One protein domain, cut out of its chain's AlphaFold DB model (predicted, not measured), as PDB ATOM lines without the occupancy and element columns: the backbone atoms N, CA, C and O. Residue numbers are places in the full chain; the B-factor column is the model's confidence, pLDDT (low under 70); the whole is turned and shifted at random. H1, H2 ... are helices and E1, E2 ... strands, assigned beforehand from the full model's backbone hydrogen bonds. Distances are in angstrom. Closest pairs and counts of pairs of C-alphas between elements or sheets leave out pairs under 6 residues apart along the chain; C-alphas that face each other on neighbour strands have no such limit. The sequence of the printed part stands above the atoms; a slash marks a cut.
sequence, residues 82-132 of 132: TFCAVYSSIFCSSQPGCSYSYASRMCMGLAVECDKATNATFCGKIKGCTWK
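AT A GLANCE: This is residues 82 to 132 of the 132 residues of an uncharacterized protein of Myxococcus stipitatus (strain DSM 14675 / JCM 12634 / Mx s8) (UniProt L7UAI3). Two small lobes lie end to end in a rod: first H1 packed on the hairpin E1 and E2, then H2 beside the short strand E3. The printed part has 51 residues, under half of them in named elements, in the order H1, E1, E2, H2, E3; the class is mixed, and E1 and E2 are antiparallel. It is compact, with a radius of gyration of the C-alphas of 11.0 A, and spans 37 by 15 by 13 A.

IN THESE COORDINATES: H1, residues 89 to 94, begins at C-alpha (231.776, 210.477, 205.852) and is 8.9 A long. E1, residues 98 to 101, measures 9.7 A, and E2, residues 106 to 109, 9.8 A. H2, residues 120 to 125, measures 8.9 A. E3, residues 129 to 131, measures 7.0 A and ends at C-alpha (256.144, 202.324, 204.599).

HOW THE PARTS SIT: The closest C-alphas of H1 and E1, Cys 92 and Cys 98, are 5.6 A apart. In the hairpin E1 and E2, N 99 and O 108 are within hydrogen-bond range at 2.8 A. The closest C-alphas of H2 and E3, Ala 120 and Trp 131, are 5.5 A apart. E3 pairs with no named strand. In H2 every O i to N i+4 pair is within hydrogen-bond range; in H1, 1 of 2.

THE WHOLE: The C-alphas farthest apart, Ala 103 and Lys 132, are 38.1 A apart. The printed part has no cut, no link is long, and no printed residue is under 70 in pLDDT.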
ATOM      1  N   THR A  82     243.059 199.922 208.533       84.69
ATOM      2  CA  THR A  82     241.990 200.126 209.506       84.69
ATOM      3  C   THR A  82     240.637 200.036 208.807       84.69
ATOM      4  O   THR A  82     240.443 200.605 207.733       84.69
ATOM      5  N   PHE A  83     239.699 199.320 209.429       84.25
ATOM      6  CA  PHE A  83     238.360 199.102 208.887       84.25
ATOM      7  C   PHE A  83     237.646 200.411 208.554       84.25
ATOM      8  O   PHE A  83     237.692 201.373 209.312       84.25
ATOM      9  N   CYS A  84     236.906 200.414 207.449       87.25
ATOM     10  CA  CYS A  84     236.224 201.609 206.974       87.25
ATOM     11  C   CYS A  84     235.168 202.125 207.963       87.25
ATOM     12  O   CYS A  84     235.001 203.332 208.110       87.25
ATOM     13  N   ALA A  85     234.515 201.222 208.700       84.31
ATOM     14  CA  ALA A  85     233.405 201.524 209.607       84.31
ATOM     15  C   ALA A  85     233.709 202.544 210.712       84.31
ATOM     16  O   ALA A  85     232.781 203.165 211.223       84.31
ATOM     17  N   VAL A  86     234.981 202.754 211.063       84.12
ATOM     18  CA  VAL A  86     235.358 203.747 212.081       84.12
ATOM     19  C   VAL A  86     235.471 205.170 211.528       84.12
ATOM     20  O   VAL A  86     235.619 206.118 212.299       84.12
ATOM     21  N   TYR A  87     235.412 205.352 210.206       84.12
ATOM     22  CA  TYR A  87     235.570 206.661 209.582       84.12
ATOM     23  C   TYR A  87     234.251 207.413 209.429       84.12
ATOM     24  O   TYR A  87     233.233 206.874 208.991       84.12
ATOM     25  N   SER A  88     234.309 208.716 209.701       85.00
ATOM     26  CA  SER A  88     233.267 209.672 209.323       85.00
ATOM     27  C   SER A  88     233.175 209.809 207.798       85.00
ATOM     28  O   SER A  88     234.120 209.475 207.083       85.00
ATOM     29  N   SER A  89     232.065 210.353 207.294       85.50
ATOM     30  CA  SER A  89     231.776 210.477 205.852       85.50
ATOM     31  C   SER A  89     232.942 211.019 205.015       85.50
ATOM     32  O   SER A  89     233.306 210.427 204.005       85.50
ATOM     33  N   ILE A  90     233.583 212.090 205.484       85.94
ATOM     34  CA  ILE A  90     234.697 212.766 204.801       85.94
ATOM     35  C   ILE A  90     235.931 211.859 204.671       85.94
ATOM     36  O   ILE A  90     236.569 211.793 203.617       85.94
ATOM     37  N   PHE A  91     236.265 211.128 205.735       86.00
ATOM     38  CA  PHE A  91     237.423 210.234 205.745       86.00
ATOM     39  C   PHE A  91     237.140 208.932 205.004       86.00
ATOM     40  O   PHE A  91     238.039 208.393 204.368       86.00
ATOM     41  N   CYS A  92     235.891 208.472 205.029       87.81
ATOM     42  CA  CYS A  92     235.457 207.277 204.331       87.81
ATOM     43  C   CYS A  92     235.729 207.357 202.826       87.81
ATOM     44  O   CYS A  92     236.382 206.483 202.273       87.81
ATOM     45  N   SER A  93     235.302 208.441 202.171       84.06
ATOM     46  CA  SER A  93     235.506 208.630 200.728       84.06
ATOM     47  C   SER A  93     236.967 208.864 200.339       84.06
ATOM     48  O   SER A  93     237.326 208.714 199.176       84.06
ATOM     49  N   SER A  94     237.806 209.238 201.304       84.12
ATOM     50  CA  SER A  94     239.234 209.485 201.087       84.12
ATOM     51  C   SER A  94     240.088 208.227 201.278       84.12
ATOM     52  O   SER A  94     241.273 208.238 200.945       84.12
ATOM     53  N   GLN A  95     239.520 207.153 201.837       86.19
ATOM     54  CA  GLN A  95     240.217 205.891 202.056       86.19
ATOM     55  C   GLN A  95     239.998 204.947 200.864       86.19
ATOM     56  O   GLN A  95     238.854 204.616 200.537       86.19
ATOM     57  N   PRO A  96     241.069 204.464 200.216       85.62
ATOM     58  CA  PRO A  96     240.935 203.508 199.124       85.62
ATOM     59  C   PRO A  96     240.332 202.195 199.646       85.62
ATOM     60  O   PRO A  96     240.816 201.633 200.626       85.62
ATOM     61  N   GLY A  97     239.275 201.707 198.992       84.69
ATOM     62  CA  GLY A  97     238.531 200.499 199.394       84.69
ATOM     63  C   GLY A  97     237.330 200.756 200.317       84.69
ATOM     64  O   GLY A  97     236.511 199.861 200.527       84.69
ATOM     65  N   CYS A  98     237.171 201.984 200.811       89.25
ATOM     66  CA  CYS A  98     236.022 202.388 201.611       89.25
ATOM     67  C   CYS A  98     234.946 203.075 200.761       89.25
ATOM     68  O   CYS A  98     235.243 203.799 199.812       89.25
ATOM     69  N   SER A  99     233.680 202.873 201.125       88.06
ATOM     70  CA  SER A  99     232.529 203.517 200.493       88.06
ATOM     71  C   SER A  99     231.535 203.987 201.546       88.06
ATOM     72  O   SER A  99     231.098 203.217 202.405       88.06
ATOM     73  N   TYR A 100     231.174 205.268 201.505       88.88
ATOM     74  CA  TYR A 100     230.241 205.823 202.477       88.88
ATOM     75  C   TYR A 100     228.805 205.538 202.053       88.88
ATOM     76  O   TYR A 100     228.351 206.011 201.011       88.88
ATOM     77  N   SER A 101     228.071 204.797 202.882       86.81
ATOM     78  CA  SER A 101     226.658 204.539 202.644       86.81
ATOM     79  C   SER A 101     225.816 205.576 203.379       86.81
ATOM     80  O   SER A 101     225.624 205.497 204.593       86.81
ATOM     81  N   TYR A 102     225.281 206.549 202.638       83.94
ATOM     82  CA  TYR A 102     224.386 207.577 203.184       83.94
ATOM     83  C   TYR A 102     223.080 206.990 203.740       83.94
ATOM     84  O   TYR A 102     222.522 207.543 204.685       83.94
ATOM     85  N   ALA A 103     222.629 205.851 203.201       85.12
ATOM     86  CA  ALA A 103     221.439 205.143 203.671       85.12
ATOM     87  C   ALA A 103     221.605 204.624 205.106       85.12
ATOM     88  O   ALA A 103     220.706 204.756 205.929       85.12
ATOM     89  N   SER A 104     222.781 204.079 205.424       84.69
ATOM     90  CA  SER A 104     223.092 203.571 206.764       84.69
ATOM     91  C   SER A 104     223.804 204.608 207.634       84.69
ATOM     92  O   SER A 104     224.005 204.373 208.818       84.69
ATOM     93  N   ARG A 105     224.212 205.748 207.055       86.00
ATOM     94  CA  ARG A 105     225.124 206.742 207.651       86.00
ATOM     95  C   ARG A 105     226.451 206.150 208.137       86.00
ATOM     96  O   ARG A 105     227.140 206.766 208.949       86.00
ATOM     97  N   MET A 106     226.826 204.981 207.624       86.44
ATOM     98  CA  MET A 106     228.036 204.266 208.011       86.44
ATOM     99  C   MET A 106     228.967 204.128 206.818       86.44
ATOM    100  O   MET A 106     228.539 203.942 205.676       86.44
ATOM    101  N   CYS A 107     230.259 204.196 207.105       89.44
ATOM    102  CA  CYS A 107     231.282 203.862 206.140       89.44
ATOM    103  C   CYS A 107     231.382 202.336 206.022       89.44
ATOM    104  O   CYS A 107     231.591 201.635 207.007       89.44
ATOM    105  N   MET A 108     231.178 201.810 204.825       85.50
ATOM    106  CA  MET A 108     231.186 200.381 204.535       85.50
ATOM    107  C   MET A 108     232.405 200.035 203.682       85.50
ATOM    108  O   MET A 108     232.985 200.891 203.014       85.50
ATOM    109  N   GLY A 109     232.790 198.764 203.702       83.94
ATOM    110  CA  GLY A 109     233.932 198.257 202.951       83.94
ATOM    111  C   GLY A 109     235.145 197.951 203.821       83.94
ATOM    112  O   GLY A 109     235.137 198.090 205.048       83.94
ATOM    113  N   LEU A 110     236.186 197.494 203.144       80.38
ATOM    114  CA  LEU A 110     237.477 197.155 203.716       80.38
ATOM    115  C   LEU A 110     238.503 198.056 203.048       80.38
ATOM    116  O   LEU A 110     238.590 198.092 201.821       80.38
ATOM    117  N   ALA A 111     239.261 198.791 203.859       83.19
ATOM    118  CA  ALA A 111     240.356 199.586 203.339       83.19
ATOM    119  C   ALA A 111     241.330 198.649 202.612       83.19
ATOM    120  O   ALA A 111     241.548 197.516 203.050       83.19
ATOM    121  N   VAL A 112     241.880 199.117 201.492       86.62
ATOM    122  CA  VAL A 112     242.855 198.361 200.704       86.62
ATOM    123  C   VAL A 112     243.977 197.885 201.621       86.62
ATOM    124  O   VAL A 112     244.511 198.659 202.413       86.62
ATOM    125  N   GLU A 113     244.326 196.603 201.530       86.56
ATOM    126  CA  GLU A 113     245.397 196.038 202.344       86.56
ATOM    127  C   GLU A 113     246.727 196.737 202.066       86.56
ATOM    128  O   GLU A 113     247.061 197.026 200.915       86.56
ATOM    129  N   CYS A 114     247.510 196.948 203.126       87.75
ATOM    130  CA  CYS A 114     248.815 197.600 203.037       87.75
ATOM    131  C   CYS A 114     249.707 196.933 201.980       87.75
ATOM    132  O   CYS A 114     250.307 197.622 201.172       87.75
ATOM    133  N   ASP A 115     249.707 195.602 201.904       85.00
ATOM    134  CA  ASP A 115     250.552 194.831 200.982       85.00
ATOM    135  C   ASP A 115     250.264 195.116 199.492       85.00
ATOM    136  O   ASP A 115     251.116 194.926 198.628       85.00
ATOM    137  N   LYS A 116     249.075 195.645 199.171       85.00
ATOM    138  CA  LYS A 116     248.715 196.056 197.805       85.00
ATOM    139  C   LYS A 116     249.283 197.422 197.416       85.00
ATOM    140  O   LYS A 116     249.238 197.785 196.243       85.00
ATOM    141  N   ALA A 117     249.817 198.183 198.368       81.62
ATOM    142  CA  ALA A 117     250.442 199.469 198.116       81.62
ATOM    143  C   ALA A 117     251.921 199.292 197.749       81.62
ATOM    144  O   ALA A 117     252.773 199.104 198.613       81.62
ATOM    145  N   THR A 118     252.240 199.422 196.462       83.44
ATOM    146  CA  THR A 118     253.616 199.341 195.935       83.44
ATOM    147  C   THR A 118     254.364 200.679 195.952       83.44
ATOM    148  O   THR A 118     255.466 200.774 195.427       83.44
ATOM    149  N   ASN A 119     253.770 201.727 196.528       83.88
ATOM    150  CA  ASN A 119     254.329 203.078 196.595       83.88
ATOM    151  C   ASN A 119     254.182 203.655 198.006       83.88
ATOM    152  O   ASN A 119     253.102 203.548 198.603       83.88
ATOM    153  N   ALA A 120     255.209 204.358 198.498       85.44
ATOM    154  CA  ALA A 120     255.208 204.984 199.822       85.44
ATOM    155  C   ALA A 120     254.051 205.981 199.989       85.44
ATOM    156  O   ALA A 120     253.340 205.975 200.996       85.44
ATOM    157  N   THR A 121     253.782 206.765 198.942       87.06
ATOM    158  CA  THR A 121     252.678 207.736 198.921       87.06
ATOM    159  C   THR A 121     251.306 207.066 199.033       87.06
ATOM    160  O   THR A 121     250.420 207.580 199.714       87.06
ATOM    161  N   PHE A 122     251.099 205.918 198.379       85.94
ATOM    162  CA  PHE A 122     249.824 205.201 198.466       85.94
ATOM    163  C   PHE A 122     249.677 204.511 199.825       85.94
ATOM    164  O   PHE A 122     248.609 204.569 200.429       85.94
ATOM    165  N   CYS A 123     250.773 203.964 200.356       87.94
ATOM    166  CA  CYS A 123     250.817 203.391 201.695       87.94
ATOM    167  C   CYS A 123     250.412 204.401 202.776       87.94
ATOM    168  O   CYS A 123     249.590 204.092 203.632       87.94
ATOM    169  N   GLY A 124     250.928 205.633 202.696       86.75
ATOM    170  CA  GLY A 124     250.603 206.701 203.644       86.75
ATOM    171  C   GLY A 124     249.147 207.176 203.590       86.75
ATOM    172  O   GLY A 124     248.652 207.755 204.557       86.75
ATOM    173  N   LYS A 125     248.432 206.915 202.487       85.56
ATOM    174  CA  LYS A 125     246.994 207.217 202.373       85.56
ATOM    175  C   LYS A 125     246.128 206.179 203.080       85.56
ATOM    176  O   LYS A 125     245.036 206.518 203.541       85.56
ATOM    177  N   ILE A 126     246.605 204.940 203.188       87.12
ATOM    178  CA  ILE A 126     245.886 203.877 203.881       87.12
ATOM    179  C   ILE A 126     246.130 204.035 205.380       87.12
ATOM    180  O   ILE A 126     247.228 203.821 205.899       87.12
ATOM    181  N   LYS A 127     245.085 204.415 206.108       85.56
ATOM    182  CA  LYS A 127     245.184 204.585 207.559       85.56
ATOM    183  C   LYS A 127     245.455 203.232 208.232       85.56
ATOM    184  O   LYS A 127     244.728 202.262 208.026       85.56
ATOM    185  N   GLY A 128     246.501 203.192 209.060       85.38
ATOM    186  CA  GLY A 128     246.981 201.975 209.732       85.38
ATOM    187  C   GLY A 128     248.110 201.241 208.995       85.38
ATOM    188  O   GLY A 128     248.646 200.263 209.518       85.38
ATOM    189  N   CYS A 129     248.503 201.725 207.815       88.94
ATOM    190  CA  CYS A 129     249.670 201.241 207.089       88.94
ATOM    191  C   CYS A 129     250.867 202.185 207.254       88.94
ATOM    192  O   CYS A 129     250.721 203.373 207.543       88.94
ATOM    193  N   THR A 130     252.077 201.656 207.100       88.12
ATOM    194  CA  THR A 130     253.323 202.427 207.161       88.12
ATOM    195  C   THR A 130     254.337 201.845 206.185       88.12
ATOM    196  O   THR A 130     254.479 200.627 206.074       88.12
ATOM    197  N   TRP A 131     255.044 202.720 205.472       87.00
ATOM    198  CA  TRP A 131     256.144 202.324 204.599       87.00
ATOM    199  C   TRP A 131     257.386 202.037 205.444       87.00
ATOM    200  O   TRP A 131     257.765 202.869 206.273       87.00
ATOM    201  N   LYS A 132     257.973 200.853 205.279       86.25
ATOM    202  CA  LYS A 132     259.196 200.425 205.963       86.25
ATOM    203  C   LYS A 132     260.130 199.721 205.003       86.25
ATOM    204  O   LYS A 132     259.607 199.007 204.120       86.25
TER     205      LYS A 132